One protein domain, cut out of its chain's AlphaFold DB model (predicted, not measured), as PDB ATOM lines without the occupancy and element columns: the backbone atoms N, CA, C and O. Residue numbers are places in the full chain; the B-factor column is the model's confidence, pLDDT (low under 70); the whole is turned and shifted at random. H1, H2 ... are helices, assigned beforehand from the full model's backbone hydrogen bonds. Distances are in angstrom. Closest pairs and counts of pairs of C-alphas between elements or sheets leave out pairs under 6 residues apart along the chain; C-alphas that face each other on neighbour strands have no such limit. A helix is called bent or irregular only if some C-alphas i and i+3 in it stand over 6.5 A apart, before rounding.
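AT A GLANCE: This is residues 80 to 147 of the 147 residues of an uncharacterized protein of Diversispora epigaea (UniProt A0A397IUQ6). Three helices make a zigzag with few contacts: H1, the longest, runs along one side, H2 turns back steeply from it, and H3 turns back steeply from H2. H2 stands between H1 and H3 and touches both, while the short H4 comes near the last residue of H1. The printed part has 68 residues, with four named helices in the order H1, H2, H3, H4 and no named strand, and its class is all helix. The whole is compact, with a radius of gyration of the C-alphas of 12.2 A and spans of 32 by 27 by 19 A.

HOW THE PARTS SIT: Begin with H1, residues 89 to 103, which touches H2, residues 110 to 118; their closest C-alphas, of Met 92 and Leu 111, are 7.1 A apart. Their lines stand at a steep tilt of 59 degrees, opposite ways. Next, H2 touches H3, residues 126 to 133, at a steep tilt of 49 degrees, opposite ways; the closest C-alphas, of Leu 113 and Thr 129, are 6.9 A apart. H4, residues 142 to 145, is close to H1 but not clearly touching it, with the closest C-alphas, of Arg 103 and Glu 144, 5.4 A apart. H1 and H3 are apart, and H4 is apart from H2 and H3. In H3 every O i to N i+4 pair is within hydrogen-bond range; H1 has 8 of 11, H2 has 4 of 5, and H4 is too short for such a pair.

IN THESE COORDINATES: Find C-alpha 89 at (37.938, -45.671, -2.899); from there H1 runs 19.7 A to C-alpha 103, and it is irregular, with C-alphas 99 and 102 7.3 A apart. H2 spans 13.1 A, H3 10.7 A and H4 5.1 A, ending at C-alpha 145 at (38.228, -23.629, 4.815).

THE WHOLE: Look at Ser 84 and Lys 137: their C-alphas, the two farthest apart, are 33.4 A from each other. The printed part has no cut, and the three links between helices are short. Confidence is under 70 at residues 106 to 107, 121 and 147.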
ATOM      1  N   LYS A  80      39.032 -36.162 -11.382       85.31
ATOM      2  CA  LYS A  80      37.619 -35.793 -11.231       85.31
ATOM      3  C   LYS A  80      36.810 -37.059 -10.947       85.31
ATOM      4  O   LYS A  80      37.223 -38.149 -11.344       85.31
ATOM      5  N   CYS A  81      35.656 -36.913 -10.310       85.38
ATOM      6  CA  CYS A  81      34.671 -37.981 -10.142       85.38
ATOM      7  C   CYS A  81      33.261 -37.455 -10.407       85.38
ATOM      8  O   CYS A  81      32.988 -36.271 -10.215       85.38
ATOM      9  N   GLN A  82      32.368 -38.356 -10.800       84.75
ATOM     10  CA  GLN A  82      30.921 -38.167 -10.720       84.75
ATOM     11  C   GLN A  82      30.398 -38.674  -9.364       84.75
ATOM     12  O   GLN A  82      31.048 -39.542  -8.775       84.75
ATOM     13  N   PRO A  83      29.227 -38.205  -8.886       80.38
ATOM     14  CA  PRO A  83      28.617 -38.696  -7.645       80.38
ATOM     15  C   PRO A  83      28.479 -40.221  -7.584       80.38
ATOM     16  O   PRO A  83      28.816 -40.835  -6.580       80.38
ATOM     17  N   SER A  84      28.121 -40.863  -8.702       83.75
ATOM     18  CA  SER A  84      28.022 -42.328  -8.816       83.75
ATOM     19  C   SER A  84      29.345 -43.086  -8.633       83.75
ATOM     20  O   SER A  84      29.359 -44.314  -8.633       83.75
ATOM     21  N   GLN A  85      30.468 -42.373  -8.531       87.12
ATOM     22  CA  GLN A  85      31.807 -42.931  -8.363       87.12
ATOM     23  C   GLN A  85      32.389 -42.639  -6.972       87.12
ATOM     24  O   GLN A  85      33.560 -42.942  -6.744       87.12
ATOM     25  N   TRP A  86      31.617 -42.049  -6.051       84.19
ATOM     26  CA  TRP A  86      32.079 -41.720  -4.695       84.19
ATOM     27  C   TRP A  86      32.424 -42.957  -3.859       84.19
ATOM     28  O   TRP A  86      33.329 -42.909  -3.027       84.19
ATOM     29  N   ASN A  87      31.809 -44.102  -4.151       83.19
ATOM     30  CA  ASN A  87      32.173 -45.386  -3.554       83.19
ATOM     31  C   ASN A  87      33.502 -45.977  -4.077       83.19
ATOM     32  O   ASN A  87      34.034 -46.922  -3.489       83.19
ATOM     33  N   ASN A  88      34.081 -45.434  -5.159       88.56
ATOM     34  CA  ASN A  88      35.350 -45.903  -5.707       88.56
ATOM     35  C   ASN A  88      36.519 -45.342  -4.893       88.56
ATOM     36  O   ASN A  88      37.114 -44.317  -5.230       88.56
ATOM     37  N   GLU A  89      36.886 -46.060  -3.839       87.81
ATOM     38  CA  GLU A  89      37.938 -45.671  -2.899       87.81
ATOM     39  C   GLU A  89      39.270 -45.317  -3.582       87.81
ATOM     40  O   GLU A  89      39.913 -44.332  -3.226       87.81
ATOM     41  N   LYS A  90      39.670 -46.048  -4.630       89.75
ATOM     42  CA  LYS A  90      40.910 -45.756  -5.366       89.75
ATOM     43  C   LYS A  90      40.848 -44.408  -6.091       89.75
ATOM     44  O   LYS A  90      41.853 -43.698  -6.142       89.75
ATOM     45  N   LEU A  91      39.700 -44.068  -6.676       88.94
ATOM     46  CA  LEU A  91      39.481 -42.777  -7.331       88.94
ATOM     47  C   LEU A  91      39.411 -41.645  -6.302       88.94
ATOM     48  O   LEU A  91      40.086 -40.629  -6.471       88.94
ATOM     49  N   MET A  92      38.657 -41.847  -5.221       88.12
ATOM     50  CA  MET A  92      38.496 -40.863  -4.150       88.12
ATOM     51  C   MET A  92      39.810 -40.573  -3.426       88.12
ATOM     52  O   MET A  92      40.122 -39.414  -3.173       88.12
ATOM     53  N   ASN A  93      40.649 -41.586  -3.198       87.69
ATOM     54  CA  ASN A  93      41.982 -41.382  -2.632       87.69
ATOM     55  C   ASN A  93      42.880 -40.560  -3.566       87.69
ATOM     56  O   ASN A  93      43.576 -39.662  -3.106       87.69
ATOM     57  N   ARG A  94      42.833 -40.781  -4.889       88.25
ATOM     58  CA  ARG A  94      43.572 -39.927  -5.844       88.25
ATOM     59  C   ARG A  94      43.089 -38.477  -5.821       88.25
ATOM     60  O   ARG A  94      43.907 -37.570  -5.934       88.25
ATOM     61  N   LEU A  95      41.780 -38.265  -5.694       88.75
ATOM     62  CA  LEU A  95      41.190 -36.933  -5.560       88.75
ATOM     63  C   LEU A  95      41.646 -36.243  -4.279       88.75
ATOM     64  O   LEU A  95      42.086 -35.098  -4.334       88.75
ATOM     65  N   TYR A  96      41.592 -36.957  -3.156       85.94
ATOM     66  CA  TYR A  96      42.066 -36.467  -1.869       85.94
ATOM     67  C   TYR A  96      43.547 -36.071  -1.928       85.94
ATOM     68  O   TYR A  96      43.899 -34.945  -1.582       85.94
ATOM     69  N   GLU A  97      44.406 -36.957  -2.434       86.25
ATOM     70  CA  GLU A  97      45.847 -36.718  -2.578       86.25
ATOM     71  C   GLU A  97      46.152 -35.474  -3.428       86.25
ATOM     72  O   GLU A  97      47.055 -34.703  -3.097       86.25
ATOM     73  N   TYR A  98      45.390 -35.264  -4.505       86.88
ATOM     74  CA  TYR A  98      45.599 -34.144  -5.420       86.88
ATOM     75  C   TYR A  98      45.049 -32.814  -4.877       86.88
ATOM     76  O   TYR A  98      45.746 -31.799  -4.937       86.88
ATOM     77  N   HIS A  99      43.817 -32.801  -4.357       84.25
ATOM     78  CA  HIS A  99      43.097 -31.566  -4.005       84.25
ATOM     79  C   HIS A  99      43.233 -31.175  -2.529       84.25
ATOM     80  O   HIS A  99      43.410 -29.996  -2.221       84.25
ATOM     81  N   LEU A 100      43.187 -32.148  -1.614       81.88
ATOM     82  CA  LEU A 100      42.937 -31.902  -0.188       81.88
ATOM     83  C   LEU A 100      44.140 -32.198   0.715       81.88
ATOM     84  O   LEU A 100      44.364 -31.473   1.681       81.88
ATOM     85  N   LYS A 101      44.977 -33.195   0.412       83.12
ATOM     86  CA  LYS A 101      46.069 -33.626   1.308       83.12
ATOM     87  C   LYS A 101      47.046 -32.515   1.695       83.12
ATOM     88  O   LYS A 101      47.542 -32.481   2.811       83.12
ATOM     89  N   ARG A 102      47.331 -31.580   0.783       79.94
ATOM     90  CA  ARG A 102      48.226 -30.432   1.054       79.94
ATOM     91  C   ARG A 102      47.560 -29.301   1.843       79.94
ATOM     92  O   ARG A 102      48.224 -28.315   2.162       79.94
ATOM     93  N   ARG A 103      46.251 -29.394   2.065       76.38
ATOM     94  CA  ARG A 103      45.409 -28.380   2.705       76.38
ATOM     95  C   ARG A 103      44.716 -28.917   3.955       76.38
ATOM     96  O   ARG A 103      43.757 -28.306   4.386       76.38
ATOM     97  N   THR A 104      45.131 -30.066   4.477       75.19
ATOM     98  CA  THR A 104      44.472 -30.752   5.596       75.19
ATOM     99  C   THR A 104      45.541 -31.360   6.500       75.19
ATOM    100  O   THR A 104      46.682 -31.550   6.068       75.19
ATOM    101  N   ILE A 105      45.209 -31.630   7.763       76.50
ATOM    102  CA  ILE A 105      46.122 -32.351   8.657       76.50
ATOM    103  C   ILE A 105      46.244 -33.820   8.235       76.50
ATOM    104  O   ILE A 105      45.337 -34.408   7.643       76.50
ATOM    105  N   VAL A 106      47.398 -34.411   8.534       64.69
ATOM    106  CA  VAL A 106      47.686 -35.825   8.266       64.69
ATOM    107  C   VAL A 106      46.720 -36.701   9.091       64.69
ATOM    108  O   VAL A 106      46.424 -36.350  10.227       64.69
ATOM    109  N   GLU A 107      46.230 -37.808   8.506       69.88
ATOM    110  CA  GLU A 107      45.401 -38.878   9.128       69.88
ATOM    111  C   GLU A 107      43.869 -38.710   9.246       69.88
ATOM    112  O   GLU A 107      43.209 -39.555   9.850       69.88
ATOM    113  N   ILE A 108      43.237 -37.726   8.604       76.44
ATOM    114  CA  ILE A 108      41.760 -37.675   8.590       76.44
ATOM    115  C   ILE A 108      41.170 -38.712   7.630       76.44
ATOM    116  O   ILE A 108      41.588 -38.828   6.474       76.44
ATOM    117  N   ASN A 109      40.126 -39.416   8.076       80.88
ATOM    118  CA  ASN A 109      39.360 -40.346   7.247       80.88
ATOM    119  C   ASN A 109      38.400 -39.608   6.295       80.88
ATOM    120  O   ASN A 109      37.180 -39.652   6.439       80.88
ATOM    121  N   TRP A 110      38.956 -38.922   5.295       81.00
ATOM    122  CA  TRP A 110      38.191 -38.155   4.305       81.00
ATOM    123  C   TRP A 110      37.172 -38.986   3.531       81.00
ATOM    124  O   TRP A 110      36.121 -38.472   3.155       81.00
ATOM    125  N   LEU A 111      37.440 -40.275   3.319       82.38
ATOM    126  CA  LEU A 111      36.511 -41.165   2.627       82.38
ATOM    127  C   LEU A 111      35.178 -41.299   3.380       82.38
ATOM    128  O   LEU A 111      34.131 -41.454   2.753       82.38
ATOM    129  N   GLN A 112      35.198 -41.201   4.714       81.38
ATOM    130  CA  GLN A 112      33.990 -41.240   5.534       81.38
ATOM    131  C   GLN A 112      33.049 -40.066   5.238       81.38
ATOM    132  O   GLN A 112      31.838 -40.274   5.225       81.38
ATOM    133  N   LEU A 113      33.583 -38.875   4.932       82.12
ATOM    134  CA  LEU A 113      32.779 -37.709   4.546       82.12
ATOM    135  C   LEU A 113      31.938 -38.012   3.304       82.12
ATOM    136  O   LEU A 113      30.730 -37.800   3.299       82.12
ATOM    137  N   PHE A 114      32.571 -38.559   2.265       80.12
ATOM    138  CA  PHE A 114      31.896 -38.853   1.002       80.12
ATOM    139  C   PHE A 114      30.911 -40.017   1.123       80.12
ATOM    140  O   PHE A 114      29.839 -39.954   0.534       80.12
ATOM    141  N   LYS A 115      31.226 -41.038   1.931       80.25
ATOM    142  CA  LYS A 115      30.302 -42.150   2.217       80.25
ATOM    143  C   LYS A 115      29.066 -41.686   2.986       80.25
ATOM    144  O   LYS A 115      27.957 -42.061   2.625       80.25
ATOM    145  N   GLN A 116      29.249 -40.853   4.014       80.12
ATOM    146  CA  GLN A 116      28.130 -40.234   4.730       80.12
ATOM    147  C   GLN A 116      27.284 -39.392   3.779       80.12
ATOM    148  O   GLN A 116      26.058 -39.427   3.865       80.12
ATOM    149  N   TRP A 117      27.935 -38.702   2.838       80.31
ATOM    150  CA  TRP A 117      27.230 -37.906   1.851       80.31
ATOM    151  C   TRP A 117      26.411 -38.728   0.874       80.31
ATOM    152  O   TRP A 117      25.225 -38.467   0.708       80.31
ATOM    153  N   GLU A 118      27.001 -39.767   0.302       79.75
ATOM    154  CA  GLU A 118      26.298 -40.702  -0.575       79.75
ATOM    155  C   GLU A 118      25.086 -41.350   0.118       79.75
ATOM    156  O   GLU A 118      24.064 -41.574  -0.522       79.75
ATOM    157  N   SER A 119      25.177 -41.611   1.428       77.94
ATOM    158  CA  SER A 119      24.090 -42.206   2.220       77.94
ATOM    159  C   SER A 119      23.030 -41.221   2.730       77.94
ATOM    160  O   SER A 119      22.034 -41.657   3.304       77.94
ATOM    161  N   SER A 120      23.243 -39.910   2.592       74.06
ATOM    162  CA  SER A 120      22.326 -38.899   3.125       74.06
ATOM    163  C   SER A 120      21.205 -38.603   2.132       74.06
ATOM    164  O   SER A 120      21.460 -38.154   1.018       74.06
ATOM    165  N   GLU A 121      19.952 -38.766   2.561       69.31
ATOM    166  CA  GLU A 121      18.780 -38.300   1.801       69.31
ATOM    167  C   GLU A 121      18.608 -36.765   1.855       69.31
ATOM    168  O   GLU A 121      17.851 -36.196   1.069       69.31
ATOM    169  N   TYR A 122      19.326 -36.076   2.755       73.94
ATOM    170  CA  TYR A 122      19.195 -34.638   3.020       73.94
ATOM    171  C   TYR A 122      20.468 -33.836   2.704       73.94
ATOM    172  O   TYR A 122      21.564 -34.389   2.567       73.94
ATOM    173  N   ILE A 123      20.319 -32.504   2.637       75.19
ATOM    174  CA  ILE A 123      21.427 -31.538   2.549       75.19
ATOM    175  C   ILE A 123      22.360 -31.729   3.748       75.19
ATOM    176  O   ILE A 123      21.909 -31.797   4.888       75.19
ATOM    177  N   ILE A 124      23.663 -31.772   3.486       75.00
ATOM    178  CA  ILE A 124      24.680 -31.929   4.523       75.00
ATOM    179  C   ILE A 124      25.256 -30.581   4.895       75.00
ATOM    180  O   ILE A 124      25.690 -29.810   4.039       75.00
ATOM    181  N   GLU A 125      25.310 -30.331   6.196       82.75
ATOM    182  CA  GLU A 125      26.003 -29.179   6.738       82.75
ATOM    183  C   GLU A 125      27.491 -29.497   6.891       82.75
ATOM    184  O   GLU A 125      27.929 -30.150   7.842       82.75
ATOM    185  N   ILE A 126      28.282 -29.023   5.928       78.38
ATOM    186  CA  ILE A 126      29.699 -29.379   5.804       78.38
ATOM    187  C   ILE A 126      30.517 -29.051   7.060       78.38
ATOM    188  O   ILE A 126      31.391 -29.826   7.437       78.38
ATOM    189  N   ASN A 127      30.190 -27.960   7.761       78.62
ATOM    190  CA  ASN A 127      30.866 -27.567   8.998       78.62
ATOM    191  C   ASN A 127      30.668 -28.599  10.115       78.62
ATOM    192  O   ASN A 127      31.622 -28.943  10.814       78.62
ATOM    193  N   ILE A 128      29.451 -29.136  10.256       80.19
ATOM    194  CA  ILE A 128      29.142 -30.162  11.257       80.19
ATOM    195  C   ILE A 128      29.893 -31.447  10.916       80.19
ATOM    196  O   ILE A 128      30.585 -32.005  11.770       80.19
ATOM    197  N   THR A 129      29.827 -31.893   9.662       81.75
ATOM    198  CA  THR A 129      30.496 -33.126   9.227       81.75
ATOM    199  C   THR A 129      32.011 -33.039   9.392       81.75
ATOM    200  O   THR A 129      32.621 -33.975   9.904       81.75
ATOM    201  N   LEU A 130      32.621 -31.901   9.044       79.56
ATOM    202  CA  LEU A 130      34.048 -31.664   9.265       79.56
ATOM    203  C   LEU A 130      34.398 -31.648  10.757       79.56
ATOM    204  O   LEU A 130      35.383 -32.268  11.149       79.56
ATOM    205  N   SER A 131      33.582 -31.023  11.611       80.06
ATOM    206  CA  SER A 131      33.832 -31.006  13.061       80.06
ATOM    207  C   SER A 131      33.857 -32.404  13.696       80.06
ATOM    208  O   SER A 131      34.575 -32.618  14.669       80.06
ATOM    209  N   ASN A 132      33.135 -33.370  13.113       81.56
ATOM    210  CA  ASN A 132      33.131 -34.765  13.560       81.56
ATOM    211  C   ASN A 132      34.372 -35.552  13.111       81.56
ATOM    212  O   ASN A 132      34.705 -36.567  13.721       81.56
ATOM    213  N   LEU A 133      35.034 -35.119  12.034       81.62
ATOM    214  CA  LEU A 133      36.197 -35.799  11.451       81.62
ATOM    215  C   LEU A 133      37.525 -35.329  12.050       81.62
ATOM    216  O   LEU A 133      38.530 -36.029  11.944       81.62
ATOM    217  N   TYR A 134      37.534 -34.147  12.660       83.25
ATOM    218  CA  TYR A 134      38.715 -33.533  13.252       83.25
ATOM    219  C   TYR A 134      38.710 -33.677  14.784       83.25
ATOM    220  O   TYR A 134      37.655 -33.871  15.393       83.25
ATOM    221  N   PRO A 135      39.877 -33.566  15.449       84.69
ATOM    222  CA  PRO A 135      39.949 -33.573  16.907       84.69
ATOM    223  C   PRO A 135      39.030 -32.525  17.553       84.69
ATOM    224  O   PRO A 135      38.842 -31.422  17.037       84.69
ATOM    225  N   LYS A 136      38.491 -32.838  18.738       81.00
ATOM    226  CA  LYS A 136      37.653 -31.886  19.484       81.00
ATOM    227  C   LYS A 136      38.424 -30.585  19.729       81.00
ATOM    228  O   LYS A 136      39.558 -30.625  20.197       81.00
ATOM    229  N   LYS A 137      37.763 -29.444  19.489       81.88
ATOM    230  CA  LYS A 137      38.333 -28.081  19.576       81.88
ATOM    231  C   LYS A 137      39.367 -27.741  18.491       81.88
ATOM    232  O   LYS A 137      40.080 -26.751  18.644       81.88
ATOM    233  N   TYR A 138      39.450 -28.518  17.408       84.19
ATOM    234  CA  TYR A 138      40.259 -28.144  16.250       84.19
ATOM    235  C   TYR A 138      39.782 -26.808  15.666       84.19
ATOM    236  O   TYR A 138      38.584 -26.603  15.471       84.19
ATOM    237  N   GLN A 139      40.721 -25.899  15.402       84.38
ATOM    238  CA  GLN A 139      40.438 -24.616  14.768       84.38
ATOM    239  C   GLN A 139      40.926 -24.653  13.326       84.38
ATOM    240  O   GLN A 139      42.129 -24.694  13.075       84.38
ATOM    241  N   PHE A 140      39.979 -24.625  12.392       82.94
ATOM    242  CA  PHE A 140      40.282 -24.530  10.972       82.94
ATOM    243  C   PHE A 140      40.910 -23.178  10.661       82.94
ATOM    244  O   PHE A 140      40.396 -22.131  11.058       82.94
ATOM    245  N   ASN A 141      42.001 -23.192   9.906       83.31
ATOM    246  CA  ASN A 141      42.533 -21.963   9.339       83.31
ATOM    247  C   ASN A 141      41.819 -21.613   8.017       83.31
ATOM    248  O   ASN A 141      41.182 -22.451   7.373       83.31
ATOM    249  N   ASN A 142      41.969 -20.364   7.569       80.88
ATOM    250  CA  ASN A 142      41.334 -19.887   6.333       80.88
ATOM    251  C   ASN A 142      41.715 -20.713   5.095       80.88
ATOM    252  O   ASN A 142      40.915 -20.851   4.177       80.88
ATOM    253  N   ARG A 143      42.930 -21.271   5.055       78.06
ATOM    254  CA  ARG A 143      43.415 -22.067   3.922       78.06
ATOM    255  C   ARG A 143      42.739 -23.438   3.854       78.06
ATOM    256  O   ARG A 143      42.501 -23.921   2.750       78.06
ATOM    257  N   GLU A 144      42.442 -24.043   4.999       77.12
ATOM    258  CA  GLU A 144      41.687 -25.299   5.106       77.12
ATOM    259  C   GLU A 144      40.216 -25.092   4.737       77.12
ATOM    260  O   GLU A 144      39.640 -25.910   4.032       77.12
ATOM    261  N   MET A 145      39.621 -23.967   5.146       76.75
ATOM    262  CA  MET A 145      38.228 -23.629   4.815       76.75
ATOM    263  C   MET A 145      38.003 -23.267   3.340       76.75
ATOM    264  O   MET A 145      36.882 -23.355   2.851       76.75
ATOM    265  N   GLN A 146      39.053 -22.844   2.634       72.38
ATOM    266  CA  GLN A 146      39.028 -22.510   1.202       72.38
ATOM    267  C   GLN A 146      39.569 -23.645   0.311       72.38
ATOM    268  O   GLN A 146      39.852 -23.420  -0.872       72.38
ATOM    269  N   ALA A 147      39.829 -24.821   0.891       64.88
ATOM    270  CA  ALA A 147      40.253 -26.033   0.190       64.88
ATOM    271  C   ALA A 147      39.153 -26.584  -0.716       64.88
ATOM    272  O   ALA A 147      39.506 -26.878  -1.880       64.88
TER     273      ALA A 147